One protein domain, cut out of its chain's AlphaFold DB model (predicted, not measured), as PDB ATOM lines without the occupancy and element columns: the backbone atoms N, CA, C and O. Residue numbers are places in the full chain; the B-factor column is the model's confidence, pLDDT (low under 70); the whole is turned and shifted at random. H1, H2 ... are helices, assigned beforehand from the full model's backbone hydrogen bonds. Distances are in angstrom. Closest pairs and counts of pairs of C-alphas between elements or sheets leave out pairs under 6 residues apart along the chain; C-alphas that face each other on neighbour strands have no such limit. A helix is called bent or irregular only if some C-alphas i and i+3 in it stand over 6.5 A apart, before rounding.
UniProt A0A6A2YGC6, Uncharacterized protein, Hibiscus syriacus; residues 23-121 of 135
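Overview. This is residues 23 to 121 of the 135 residues of an uncharacterized protein of Hibiscus syriacus (UniProt A0A6A2YGC6). A flat, open ring: H1, H2 and kinked H4 gather loosely on one side, and H3 sits alone far off, joined back by the long bare stretch 68 to 96. The printed part has 99 residues with four named helices, H1 to H4, all helix. It is only just loose, close to extended, with radius of gyration of the C-alphas 18.7 A and spans 52 by 45 by 18 A.

Along the chain. Find C-alpha 23 at (457.093, 359.880, 361.627); H1 runs from there to 36, 19.9 A. H2 is residues 42 to 46, 6.2 A; H3 is 57 to 67, 15.5 A. H4, 97 to 119, 30.5 A, ends at (445.910, 346.489, 369.349); it is irregular, C-alphas 111 and 114 being 7.2 A apart.

Arrangement. H1 touches H2 with residues 31 to 35 alone; closest C-alphas Val 35 and Glu 42, 5.8 A. H1 and H4 are close but not clearly touching: closest C-alphas Trp 23 and Val 108, 7.5 A. H3 is apart from H1, H2 and H4. Each O i to N i+4 pair is within hydrogen-bond range in H1, H2 and H3; 16 of 19 in H4.

Size, cuts and confidence. The printed part has no cut. The H3 to H4 link is long; look there for pLDDT under 70, at 84 to 89 and 91 to 93, and also at 121.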
ATOM      1  N   TRP A  23     457.145 360.668 360.400       78.62
ATOM      2  CA  TRP A  23     457.093 359.880 361.627       78.62
ATOM      3  C   TRP A  23     456.158 358.669 361.537       78.62
ATOM      4  O   TRP A  23     456.482 357.634 362.110       78.62
ATOM      5  N   TRP A  24     455.066 358.725 360.760       83.06
ATOM      6  CA  TRP A  24     454.222 357.542 360.530       83.06
ATOM      7  C   TRP A  24     454.954 356.474 359.732       83.06
ATOM      8  O   TRP A  24     454.877 355.303 360.081       83.06
ATOM      9  N   LYS A  25     455.727 356.870 358.712       86.06
ATOM     10  CA  LYS A  25     456.556 355.925 357.947       86.06
ATOM     11  C   LYS A  25     457.580 355.237 358.851       86.06
ATOM     12  O   LYS A  25     457.782 354.032 358.738       86.06
ATOM     13  N   LEU A  26     458.202 356.000 359.754       89.00
ATOM     14  CA  LEU A  26     459.151 355.469 360.733       89.00
ATOM     15  C   LEU A  26     458.472 354.522 361.727       89.00
ATOM     16  O   LEU A  26     458.980 353.429 361.946       89.00
ATOM     17  N   LEU A  27     457.304 354.890 362.259       88.62
ATOM     18  CA  LEU A  27     456.543 354.031 363.165       88.62
ATOM     19  C   LEU A  27     456.133 352.719 362.487       88.62
ATOM     20  O   LEU A  27     456.348 351.649 363.048       88.62
ATOM     21  N   THR A  28     455.585 352.789 361.271       89.25
ATOM     22  CA  THR A  28     455.226 351.606 360.480       89.25
ATOM     23  C   THR A  28     456.441 350.719 360.244       89.25
ATOM     24  O   THR A  28     456.358 349.511 360.449       89.25
ATOM     25  N   LYS A  29     457.592 351.302 359.885       91.56
ATOM     26  CA  LYS A  29     458.836 350.544 359.744       91.56
ATOM     27  C   LYS A  29     459.215 349.832 361.047       91.56
ATOM     28  O   LYS A  29     459.475 348.637 361.005       91.56
ATOM     29  N   SER A  30     459.205 350.529 362.183       91.19
ATOM     30  CA  SER A  30     459.521 349.922 363.482       91.19
ATOM     31  C   SER A  30     458.555 348.794 363.855       91.19
ATOM     32  O   SER A  30     458.982 347.791 364.416       91.19
ATOM     33  N   LEU A  31     457.267 348.912 363.517       90.44
ATOM     34  CA  LEU A  31     456.296 347.833 363.720       90.44
ATOM     35  C   LEU A  31     456.621 346.601 362.864       90.44
ATOM     36  O   LEU A  31     456.546 345.486 363.370       90.44
ATOM     37  N   PHE A  32     457.022 346.783 361.603       92.12
ATOM     38  CA  PHE A  32     457.452 345.669 360.752       92.12
ATOM     39  C   PHE A  32     458.783 345.054 361.194       92.12
ATOM     40  O   PHE A  32     458.942 343.838 361.104       92.12
ATOM     41  N   ASP A  33     459.712 345.853 361.723       93.88
ATOM     42  CA  ASP A  33     460.943 345.331 362.322       93.88
ATOM     43  C   ASP A  33     460.592 344.418 363.532       93.88
ATOM     44  O   ASP A  33     461.096 343.301 363.633       93.88
ATOM     45  N   LEU A  34     459.608 344.795 364.366       90.50
ATOM     46  CA  LEU A  34     459.093 343.945 365.459       90.50
ATOM     47  C   LEU A  34     458.365 342.676 364.976       90.50
ATOM     48  O   LEU A  34     458.381 341.654 365.666       90.50
ATOM     49  N   VAL A  35     457.712 342.722 363.811       91.50
ATOM     50  CA  VAL A  35     457.123 341.533 363.170       91.50
ATOM     51  C   VAL A  35     458.222 340.570 362.724       91.50
ATOM     52  O   VAL A  35     458.117 339.372 362.975       91.50
ATOM     53  N   ALA A  36     459.299 341.083 362.122       94.00
ATOM     54  CA  ALA A  36     460.441 340.273 361.703       94.00
ATOM     55  C   ALA A  36     461.148 339.597 362.893       94.00
ATOM     56  O   ALA A  36     461.633 338.474 362.768       94.00
ATOM     57  N   GLU A  37     461.151 340.245 364.060       92.50
ATOM     58  CA  GLU A  37     461.640 339.679 365.324       92.50
ATOM     59  C   GLU A  37     460.650 338.703 365.991       92.50
ATOM     60  O   GLU A  37     460.975 338.076 367.001       92.50
ATOM     61  N   GLY A  38     459.438 338.546 365.449       88.88
ATOM     62  CA  GLY A  38     458.401 337.666 365.993       88.88
ATOM     63  C   GLY A  38     457.731 338.191 367.267       88.88
ATOM     64  O   GLY A  38     457.029 337.440 367.945       88.88
ATOM     65  N   LEU A  39     457.930 339.470 367.602       88.31
ATOM     66  CA  LEU A  39     457.363 340.118 368.791       88.31
ATOM     67  C   LEU A  39     455.923 340.598 368.568       88.31
ATOM     68  O   LEU A  39     455.173 340.796 369.527       88.31
ATOM     69  N   VAL A  40     455.537 340.794 367.307       88.06
ATOM     70  CA  VAL A  40     454.210 341.251 366.883       88.06
ATOM     71  C   VAL A  40     453.714 340.379 365.735       88.06
ATOM     72  O   VAL A  40     454.478 339.997 364.855       88.06
ATOM     73  N   HIS A  41     452.416 340.077 365.718       89.38
ATOM     74  CA  HIS A  41     451.793 339.422 364.571       89.38
ATOM     75  C   HIS A  41     451.579 340.419 363.428       89.38
ATOM     76  O   HIS A  41     450.965 341.464 363.634       89.38
ATOM     77  N   GLU A  42     452.006 340.056 362.218       91.06
ATOM     78  CA  GLU A  42     451.814 340.848 360.993       91.06
ATOM     79  C   GLU A  42     450.355 341.286 360.807       91.06
ATOM     80  O   GLU A  42     450.080 342.471 360.656       91.06
ATOM     81  N   ALA A  43     449.403 340.365 361.003       90.06
ATOM     82  CA  ALA A  43     447.972 340.655 360.916       90.06
ATOM     83  C   ALA A  43     447.500 341.774 361.868       90.06
ATOM     84  O   ALA A  43     446.549 342.488 361.554       90.06
ATOM     85  N   SER A  44     448.151 341.952 363.026       86.75
ATOM     86  CA  SER A  44     447.848 343.067 363.930       86.75
ATOM     87  C   SER A  44     448.304 344.402 363.343       86.75
ATOM     88  O   SER A  44     447.579 345.387 363.466       86.75
ATOM     89  N   VAL A  45     449.475 344.435 362.699       87.19
ATOM     90  CA  VAL A  45     450.015 345.633 362.034       87.19
ATOM     91  C   VAL A  45     449.204 345.959 360.781       87.19
ATOM     92  O   VAL A  45     448.835 347.111 360.595       87.19
ATOM     93  N   ASP A  46     448.829 344.962 359.982       88.56
ATOM     94  CA  ASP A  46     448.010 345.166 358.778       88.56
ATOM     95  C   ASP A  46     446.599 345.677 359.098       88.56
ATOM     96  O   ASP A  46     446.001 346.424 358.325       88.56
ATOM     97  N   SER A  47     446.053 345.297 360.258       86.12
ATOM     98  CA  SER A  47     444.747 345.784 360.724       86.12
ATOM     99  C   SER A  47     444.782 347.207 361.299       86.12
ATOM    100  O   SER A  47     443.730 347.800 361.555       86.12
ATOM    101  N   LEU A  48     445.977 347.758 361.536       83.06
ATOM    102  CA  LEU A  48     446.168 349.038 362.201       83.06
ATOM    103  C   LEU A  48     445.936 350.197 361.231       83.06
ATOM    104  O   LEU A  48     446.845 350.659 360.545       83.06
ATOM    105  N   ASN A  49     444.720 350.737 361.253       83.06
ATOM    106  CA  ASN A  49     444.432 352.036 360.660       83.06
ATOM    107  C   ASN A  49     444.534 353.130 361.722       83.06
ATOM    108  O   ASN A  49     443.788 353.149 362.700       83.06
ATOM    109  N   MET A  50     445.470 354.051 361.511       80.25
ATOM    110  CA  MET A  50     445.656 355.210 362.374       80.25
ATOM    111  C   MET A  50     444.479 356.183 362.203       80.25
ATOM    112  O   MET A  50     444.225 356.611 361.077       80.25
ATOM    113  N   PRO A  51     443.772 356.580 363.279       83.12
ATOM    114  CA  PRO A  51     442.612 357.471 363.203       83.12
ATOM    115  C   PRO A  51     443.042 358.943 363.077       83.12
ATOM    116  O   PRO A  51     442.506 359.826 363.741       83.12
ATOM    117  N   TYR A  52     444.052 359.199 362.248       82.12
ATOM    118  CA  TYR A  52     444.605 360.519 361.999       82.12
ATOM    119  C   TYR A  52     444.456 360.844 360.523       82.12
ATOM    120  O   TYR A  52     444.878 360.081 359.655       82.12
ATOM    121  N   TYR A  53     443.886 362.011 360.253       86.62
ATOM    122  CA  TYR A  53     443.789 362.569 358.919       86.62
ATOM    123  C   TYR A  53     444.388 363.970 358.931       86.62
ATOM    124  O   TYR A  53     444.096 364.765 359.823       86.62
ATOM    125  N   TYR A  54     445.251 364.239 357.955       88.44
ATOM    126  CA  TYR A  54     445.913 365.526 357.773       88.44
ATOM    127  C   TYR A  54     445.289 366.198 356.555       88.44
ATOM    128  O   TYR A  54     445.681 365.866 355.431       88.44
ATOM    129  N   PRO A  55     444.298 367.082 356.742       90.06
ATOM    130  CA  PRO A  55     443.683 367.764 355.621       90.06
ATOM    131  C   PRO A  55     444.654 368.795 355.031       90.06
ATOM    132  O   PRO A  55     445.516 369.327 355.740       90.06
ATOM    133  N   CYS A  56     444.535 369.079 353.738       89.75
ATOM    134  CA  CYS A  56     445.112 370.292 353.160       89.75
ATOM    135  C   CYS A  56     444.129 371.462 353.258       89.75
ATOM    136  O   CYS A  56     442.968 371.304 353.644       89.75
ATOM    137  N   GLU A  57     444.614 372.656 352.932       90.88
ATOM    138  CA  GLU A  57     443.806 373.871 352.974       90.88
ATOM    139  C   GLU A  57     442.599 373.788 352.032       90.88
ATOM    140  O   GLU A  57     441.495 374.183 352.408       90.88
ATOM    141  N   GLU A  58     442.789 373.216 350.842       90.56
ATOM    142  CA  GLU A  58     441.731 373.038 349.850       90.56
ATOM    143  C   GLU A  58     440.622 372.113 350.373       90.56
ATOM    144  O   GLU A  58     439.454 372.494 350.353       90.56
ATOM    145  N   GLU A  59     440.985 370.952 350.938       92.12
ATOM    146  CA  GLU A  59     440.040 369.996 351.540       92.12
ATOM    147  C   GLU A  59     439.248 370.640 352.697       92.12
ATOM    148  O   GLU A  59     438.039 370.427 352.828       92.12
ATOM    149  N   LEU A  60     439.903 371.457 353.535       92.31
ATOM    150  CA  LEU A  60     439.230 372.190 354.613       92.31
ATOM    151  C   LEU A  60     438.235 373.207 354.067       92.31
ATOM    152  O   LEU A  60     437.120 373.311 354.578       92.31
ATOM    153  N   ARG A  61     438.637 373.960 353.043       92.62
ATOM    154  CA  ARG A  61     437.800 374.995 352.451       92.62
ATOM    155  C   ARG A  61     436.553 374.397 351.811       92.62
ATOM    156  O   ARG A  61     435.456 374.853 352.119       92.62
ATOM    157  N   GLU A  62     436.722 373.351 351.008       94.00
ATOM    158  CA  GLU A  62     435.616 372.615 350.391       94.00
ATOM    159  C   GLU A  62     434.649 372.076 351.451       94.00
ATOM    160  O   GLU A  62     433.441 372.248 351.323       94.00
ATOM    161  N   THR A  63     435.168 371.507 352.544       94.50
ATOM    162  CA  THR A  63     434.334 370.969 353.632       94.50
ATOM    163  C   THR A  63     433.515 372.058 354.335       94.50
ATOM    164  O   THR A  63     432.345 371.847 354.649       94.50
ATOM    165  N   ILE A  64     434.110 373.228 354.603       94.19
ATOM    166  CA  ILE A  64     433.411 374.351 355.252       94.19
ATOM    167  C   ILE A  64     432.329 374.918 354.325       94.19
ATOM    168  O   ILE A  64     431.233 375.243 354.783       94.19
ATOM    169  N   GLU A  65     432.638 375.046 353.033       94.44
ATOM    170  CA  GLU A  65     431.711 375.567 352.026       94.44
ATOM    171  C   GLU A  65     430.538 374.604 351.764       94.44
ATOM    172  O   GLU A  65     429.405 375.070 351.651       94.44
ATOM    173  N   ASP A  66     430.785 373.288 351.728       96.38
ATOM    174  CA  ASP A  66     429.751 372.253 351.560       96.38
ATOM    175  C   ASP A  66     428.807 372.166 352.773       96.38
ATOM    176  O   ASP A  66     427.593 372.033 352.618       96.38
ATOM    177  N   GLU A  67     429.339 372.300 353.993       96.38
ATOM    178  CA  GLU A  67     428.528 372.266 355.216       96.38
ATOM    179  C   GLU A  67     427.699 373.551 355.411       96.38
ATOM    180  O   GLU A  67     426.519 373.484 355.760       96.38
ATOM    181  N   GLY A  68     428.284 374.725 355.151       94.00
ATOM    182  CA  GLY A  68     427.563 375.995 355.027       94.00
ATOM    183  C   GLY A  68     427.116 376.689 356.325       94.00
ATOM    184  O   GLY A  68     426.521 377.769 356.246       94.00
ATOM    185  N   SER A  69     427.397 376.153 357.521       92.81
ATOM    186  CA  SER A  69     427.056 376.817 358.797       92.81
ATOM    187  C   SER A  69     428.035 377.927 359.181       92.81
ATOM    188  O   SER A  69     427.681 378.828 359.950       92.81
ATOM    189  N   PHE A  70     429.264 377.877 358.666       91.19
ATOM    190  CA  PHE A  70     430.322 378.838 358.966       91.19
ATOM    191  C   PHE A  70     430.831 379.523 357.702       91.19
ATOM    192  O   PHE A  70     430.884 378.942 356.624       91.19
ATOM    193  N   THR A  71     431.247 380.779 357.849       91.50
ATOM    194  CA  THR A  71     431.979 381.506 356.810       91.50
ATOM    195  C   THR A  71     433.427 381.646 357.272       91.50
ATOM    196  O   THR A  71     433.637 382.117 358.393       91.50
ATOM    197  N   PRO A  72     434.421 381.224 356.473       91.06
ATOM    198  CA  PRO A  72     435.816 381.333 356.869       91.06
ATOM    199  C   PRO A  72     436.240 382.805 356.921       91.06
ATOM    200  O   PRO A  72     436.240 383.494 355.901       91.06
ATOM    201  N   ASP A  73     436.604 383.278 358.115       91.81
ATOM    202  CA  ASP A  73     437.175 384.617 358.317       91.81
ATOM    203  C   ASP A  73     438.654 384.655 357.882       91.81
ATOM    204  O   ASP A  73     439.096 385.605 357.238       91.81
ATOM    205  N   LEU A  74     439.416 383.620 358.251       92.50
ATOM    206  CA  LEU A  74     440.840 383.462 357.963       92.50
ATOM    207  C   LEU A  74     441.190 381.973 357.923       92.50
ATOM    208  O   LEU A  74     440.794 381.222 358.815       92.50
ATOM    209  N   ILE A  75     441.952 381.570 356.912       91.50
ATOM    210  CA  ILE A  75     442.602 380.263 356.844       91.50
ATOM    211  C   ILE A  75     444.068 380.538 356.521       91.50
ATOM    212  O   ILE A  75     444.365 381.207 355.536       91.50
ATOM    213  N   GLU A  76     444.959 380.079 357.392       90.38
ATOM    214  CA  GLU A  76     446.404 380.229 357.247       90.38
ATOM    215  C   GLU A  76     447.078 378.899 357.564       90.38
ATOM    216  O   GLU A  76     446.633 378.145 358.434       90.38
ATOM    217  N   ASN A  77     448.181 378.638 356.871       87.12
ATOM    218  CA  ASN A  77     449.054 377.509 357.126       87.12
ATOM    219  C   ASN A  77     450.450 378.014 357.518       87.12
ATOM    220  O   ASN A  77     450.887 379.091 357.117       87.12
ATOM    221  N   PHE A  78     451.135 377.245 358.357       85.69
ATOM    222  CA  PHE A  78     452.519 377.501 358.726       85.69
ATOM    223  C   PHE A  78     453.216 376.177 359.020       85.69
ATOM    224  O   PHE A  78     452.595 375.208 359.462       85.69
ATOM    225  N   GLU A  79     454.517 376.137 358.762       83.12
ATOM    226  CA  GLU A  79     455.336 374.961 359.018       83.12
ATOM    227  C   GLU A  79     455.935 375.025 360.424       83.12
ATOM    228  O   GLU A  79     456.364 376.080 360.893       83.12
ATOM    229  N   LEU A  80     455.967 373.876 361.099       79.56
ATOM    230  CA  LEU A  80     456.577 373.721 362.414       79.56
ATOM    231  C   LEU A  80     457.691 372.680 362.360       79.56
ATOM    232  O   LEU A  80     457.541 371.628 361.733       79.56
ATOM    233  N   ASN A  81     458.781 372.955 363.078       79.38
ATOM    234  CA  ASN A  81     459.773 371.932 363.373       79.38
ATOM    235  C   ASN A  81     459.211 370.971 364.433       79.38
ATOM    236  O   ASN A  81     458.601 371.395 365.415       79.38
ATOM    237  N   TRP A  82     459.414 369.674 364.215       77.94
ATOM    238  CA  TRP A  82     459.038 368.626 365.158       77.94
ATOM    239  C   TRP A  82     459.961 368.577 366.378       77.94
ATOM    240  O   TRP A  82     459.533 368.128 367.441       77.94
ATOM    241  N   ASP A  83     461.201 369.052 366.245       78.94
ATOM    242  CA  ASP A  83     462.033 369.370 367.399       78.94
ATOM    243  C   ASP A  83     461.708 370.787 367.878       78.94
ATOM    244  O   ASP A  83     462.172 371.780 367.323       78.94
ATOM    245  N   PHE A  84     460.872 370.883 368.911       68.81
ATOM    246  CA  PHE A  84     460.441 372.167 369.469       68.81
ATOM    247  C   PHE A  84     461.574 372.970 370.121       68.81
ATOM    248  O   PHE A  84     461.411 374.168 370.342       68.81
ATOM    249  N   ASP A  85     462.708 372.332 370.422       68.69
ATOM    250  CA  ASP A  85     463.875 373.000 371.001       68.69
ATOM    251  C   ASP A  85     464.912 373.404 369.941       68.69
ATOM    252  O   ASP A  85     465.912 374.041 370.292       68.69
ATOM    253  N   ASP A  86     464.695 373.066 368.661       67.38
ATOM    254  CA  ASP A  86     465.529 373.540 367.555       67.38
ATOM    255  C   ASP A  86     465.346 375.051 367.407       67.38
ATOM    256  O   ASP A  86     464.446 375.564 366.735       67.38
ATOM    257  N   ASN A  87     466.231 375.793 368.063       65.31
ATOM    258  CA  ASN A  87     466.191 377.239 368.065       65.31
ATOM    259  C   ASN A  87     467.009 377.757 366.879       65.31
ATOM    260  O   ASN A  87     468.180 378.107 367.015       65.31
ATOM    261  N   VAL A  88     466.382 377.783 365.698       60.44
ATOM    262  CA  VAL A  88     467.003 378.182 364.417       60.44
ATOM    263  C   VAL A  88     467.629 379.590 364.476       60.44
ATOM    264  O   VAL A  88     468.530 379.899 363.703       60.44
ATOM    265  N   GLY A  89     467.198 380.441 365.417       62.41
ATOM    266  CA  GLY A  89     467.750 381.782 365.645       62.41
ATOM    267  C   GLY A  89     468.942 381.862 366.609       62.41
ATOM    268  O   GLY A  89     469.450 382.958 366.832       62.41
ATOM    269  N   ASN A  90     469.381 380.751 367.211       70.56
ATOM    270  CA  ASN A  90     470.519 380.731 368.127       70.56
ATOM    271  C   ASN A  90     471.779 380.226 367.413       70.56
ATOM    272  O   ASN A  90     471.930 379.036 367.150       70.56
ATOM    273  N   GLU A  91     472.715 381.138 367.173       65.25
ATOM    274  CA  GLU A  91     474.013 380.895 366.524       65.25
ATOM    275  C   GLU A  91     474.861 379.828 367.243       65.25
ATOM    276  O   GLU A  91     475.707 379.180 366.632       65.25
ATOM    277  N   ASN A  92     474.621 379.630 368.544       68.56
ATOM    278  CA  ASN A  92     475.319 378.662 369.389       68.56
ATOM    279  C   ASN A  92     474.561 377.332 369.531       68.56
ATOM    280  O   ASN A  92     474.936 376.495 370.356       68.56
ATOM    281  N   PHE A  93     473.466 377.135 368.792       69.62
ATOM    282  CA  PHE A  93     472.705 375.897 368.848       69.62
ATOM    283  C   PHE A  93     473.496 374.750 368.209       69.62
ATOM    284  O   PHE A  93     473.811 374.762 367.019       69.62
ATOM    285  N   VAL A  94     473.798 373.728 369.008       70.19
ATOM    286  CA  VAL A  94     474.394 372.482 368.524       70.19
ATOM    287  C   VAL A  94     473.274 371.469 368.341       70.19
ATOM    288  O   VAL A  94     472.724 370.966 369.320       70.19
ATOM    289  N   PHE A  95     472.953 371.158 367.086       73.88
ATOM    290  CA  PHE A  95     471.960 370.140 366.757       73.88
ATOM    291  C   PHE A  95     472.446 368.754 367.197       73.88
ATOM    292  O   PHE A  95     473.291 368.124 366.556       73.88
ATOM    293  N   GLU A  96     471.900 368.259 368.305       80.50
ATOM    294  CA  GLU A  96     472.194 366.925 368.812       80.50
ATOM    295  C   GLU A  96     471.128 365.937 368.330       80.50
ATOM    296  O   GLU A  96     470.091 365.734 368.966       80.50
ATOM    297  N   LYS A  97     471.417 365.282 367.200       81.25
ATOM    298  CA  LYS A  97     470.504 364.358 366.507       81.25
ATOM    299  C   LYS A  97     469.836 363.324 367.427       81.25
ATOM    300  O   LYS A  97     468.671 363.000 367.228       81.25
ATOM    301  N   SER A  98     470.569 362.798 368.413       84.81
ATOM    302  CA  SER A  98     470.047 361.798 369.356       84.81
ATOM    303  C   SER A  98     468.948 362.376 370.255       84.81
ATOM    304  O   SER A  98     467.851 361.826 370.323       84.81
ATOM    305  N   LYS A  99     469.204 363.533 370.881       85.69
ATOM    306  CA  LYS A  99     468.221 364.219 371.734       85.69
ATOM    307  C   LYS A  99     467.008 364.673 370.937       85.69
ATOM    308  O   LYS A  99     465.886 364.497 371.401       85.69
ATOM    309  N   SER A 100     467.237 365.203 369.737       84.81
ATOM    310  CA  SER A 100     466.175 365.576 368.803       84.81
ATOM    311  C   SER A 100     465.263 364.383 368.498       84.81
ATOM    312  O   SER A 100     464.061 364.411 368.767       84.81
ATOM    313  N   GLY A 101     465.855 363.264 368.064       86.00
ATOM    314  CA  GLY A 101     465.124 362.031 367.784       86.00
ATOM    315  C   GLY A 101     464.357 361.495 368.995       86.00
ATOM    316  O   GLY A 101     463.207 361.086 368.848       86.00
ATOM    317  N   GLN A 102     464.945 361.545 370.195       87.69
ATOM    318  CA  GLN A 102     464.287 361.108 371.428       87.69
ATOM    319  C   GLN A 102     463.056 361.960 371.760       87.69
ATOM    320  O   GLN A 102     462.015 361.411 372.126       87.69
ATOM    321  N   LYS A 103     463.135 363.287 371.611       86.38
ATOM    322  CA  LYS A 103     461.991 364.180 371.855       86.38
ATOM    323  C   LYS A 103     460.844 363.882 370.907       86.38
ATOM    324  O   LYS A 103     459.711 363.717 371.358       86.38
ATOM    325  N   VAL A 104     461.137 363.750 369.613       87.44
ATOM    326  CA  VAL A 104     460.082 363.452 368.643       87.44
ATOM    327  C   VAL A 104     459.499 362.056 368.868       87.44
ATOM    328  O   VAL A 104     458.280 361.895 368.852       87.44
ATOM    329  N   ALA A 105     460.333 361.058 369.170       89.50
ATOM    330  CA  ALA A 105     459.865 359.715 369.513       89.50
ATOM    331  C   ALA A 105     458.947 359.719 370.746       89.50
ATOM    332  O   ALA A 105     457.908 359.060 370.732       89.50
ATOM    333  N   ASN A 106     459.274 360.498 371.781       89.25
ATOM    334  CA  ASN A 106     458.424 360.654 372.963       89.25
ATOM    335  C   ASN A 106     457.071 361.292 372.620       89.25
ATOM    336  O   ASN A 106     456.043 360.838 373.123       89.25
ATOM    337  N   TYR A 107     457.046 362.297 371.741       87.31
ATOM    338  CA  TYR A 107     455.798 362.906 371.274       87.31
ATOM    339  C   TYR A 107     454.928 361.905 370.498       87.31
ATOM    340  O   TYR A 107     453.745 361.735 370.799       87.31
ATOM    341  N   VAL A 108     455.521 361.179 369.545       88.06
ATOM    342  CA  VAL A 108     454.825 360.129 368.782       88.06
ATOM    343  C   VAL A 108     454.300 359.046 369.719       88.06
ATOM    344  O   VAL A 108     453.153 358.620 369.580       88.06
ATOM    345  N   ARG A 109     455.098 358.632 370.709       89.00
ATOM    346  CA  ARG A 109     454.686 357.666 371.727       89.00
ATOM    347  C   ARG A 109     453.475 358.171 372.505       89.00
ATOM    348  O   ARG A 109     452.495 357.445 372.591       89.00
ATOM    349  N   ALA A 110     453.498 359.405 373.003       89.94
ATOM    350  CA  ALA A 110     452.379 359.968 373.756       89.94
ATOM    351  C   ALA A 110     451.057 359.955 372.961       89.94
ATOM    352  O   ALA A 110     449.999 359.704 373.537       89.94
ATOM    353  N   LEU A 111     451.114 360.171 371.641       86.19
ATOM    354  CA  LEU A 111     449.943 360.096 370.760       86.19
ATOM    355  C   LEU A 111     449.480 358.657 370.488       86.19
ATOM    356  O   LEU A 111     448.283 358.384 370.455       86.19
ATOM    357  N   THR A 112     450.419 357.740 370.265       87.19
ATOM    358  CA  THR A 112     450.130 356.420 369.676       87.19
ATOM    359  C   THR A 112     450.059 355.286 370.686       87.19
ATOM    360  O   THR A 112     449.337 354.313 370.464       87.19
ATOM    361  N   GLU A 113     450.766 355.397 371.809       87.94
ATOM    362  CA  GLU A 113     450.872 354.358 372.835       87.94
ATOM    363  C   GLU A 113     449.507 353.872 373.345       87.94
ATOM    364  O   GLU A 113     449.330 352.652 373.425       87.94
ATOM    365  N   PRO A 114     448.508 354.739 373.619       86.19
ATOM    366  CA  PRO A 114     447.188 354.273 374.040       86.19
ATOM    367  C   PRO A 114     446.511 353.361 373.007       86.19
ATOM    368  O   PRO A 114     445.884 352.372 373.380       86.19
ATOM    369  N   MET A 115     446.665 353.653 371.711       84.75
ATOM    370  CA  MET A 115     446.066 352.871 370.623       84.75
ATOM    371  C   MET A 115     446.830 351.566 370.387       84.75
ATOM    372  O   MET A 115     446.239 350.484 370.341       84.75
ATOM    373  N   LEU A 116     448.160 351.652 370.307       85.31
ATOM    374  CA  LEU A 116     449.033 350.495 370.116       85.31
ATOM    375  C   LEU A 116     448.927 349.508 371.282       85.31
ATOM    376  O   LEU A 116     448.933 348.298 371.069       85.31
ATOM    377  N   GLY A 117     448.768 350.003 372.511       81.56
ATOM    378  CA  GLY A 117     448.598 349.168 373.698       81.56
ATOM    379  C   GLY A 117     447.344 348.291 373.659       81.56
ATOM    380  O   GLY A 117     447.364 347.187 374.212       81.56
ATOM    381  N   ILE A 118     446.281 348.749 372.988       79.94
ATOM    382  CA  ILE A 118     445.041 347.988 372.780       79.94
ATOM    383  C   ILE A 118     445.248 346.926 371.695       79.94
ATOM    384  O   ILE A 118     444.899 345.763 371.892       79.94
ATOM    385  N   ILE A 119     445.834 347.319 370.562       74.38
ATOM    386  CA  ILE A 119     445.910 346.489 369.349       74.38
ATOM    387  C   ILE A 119     446.992 345.411 369.467       74.38
ATOM    388  O   ILE A 119     446.771 344.259 369.097       74.38
ATOM    389  N   LEU A 120     448.143 345.746 370.050       73.75
ATOM    390  CA  LEU A 120     449.294 344.844 370.149       73.75
ATOM    391  C   LEU A 120     449.291 343.991 371.429       73.75
ATOM    392  O   LEU A 120     450.276 343.311 371.692       73.75
ATOM    393  N   LYS A 121     448.204 344.016 372.224       65.12
ATOM    394  CA  LYS A 121     448.020 343.248 373.476       65.12
ATOM    395  C   LYS A 121     449.285 343.211 374.352       65.12
ATOM    396  O   LYS A 121     449.887 342.159 374.498       65.12
TER     397      LYS A 121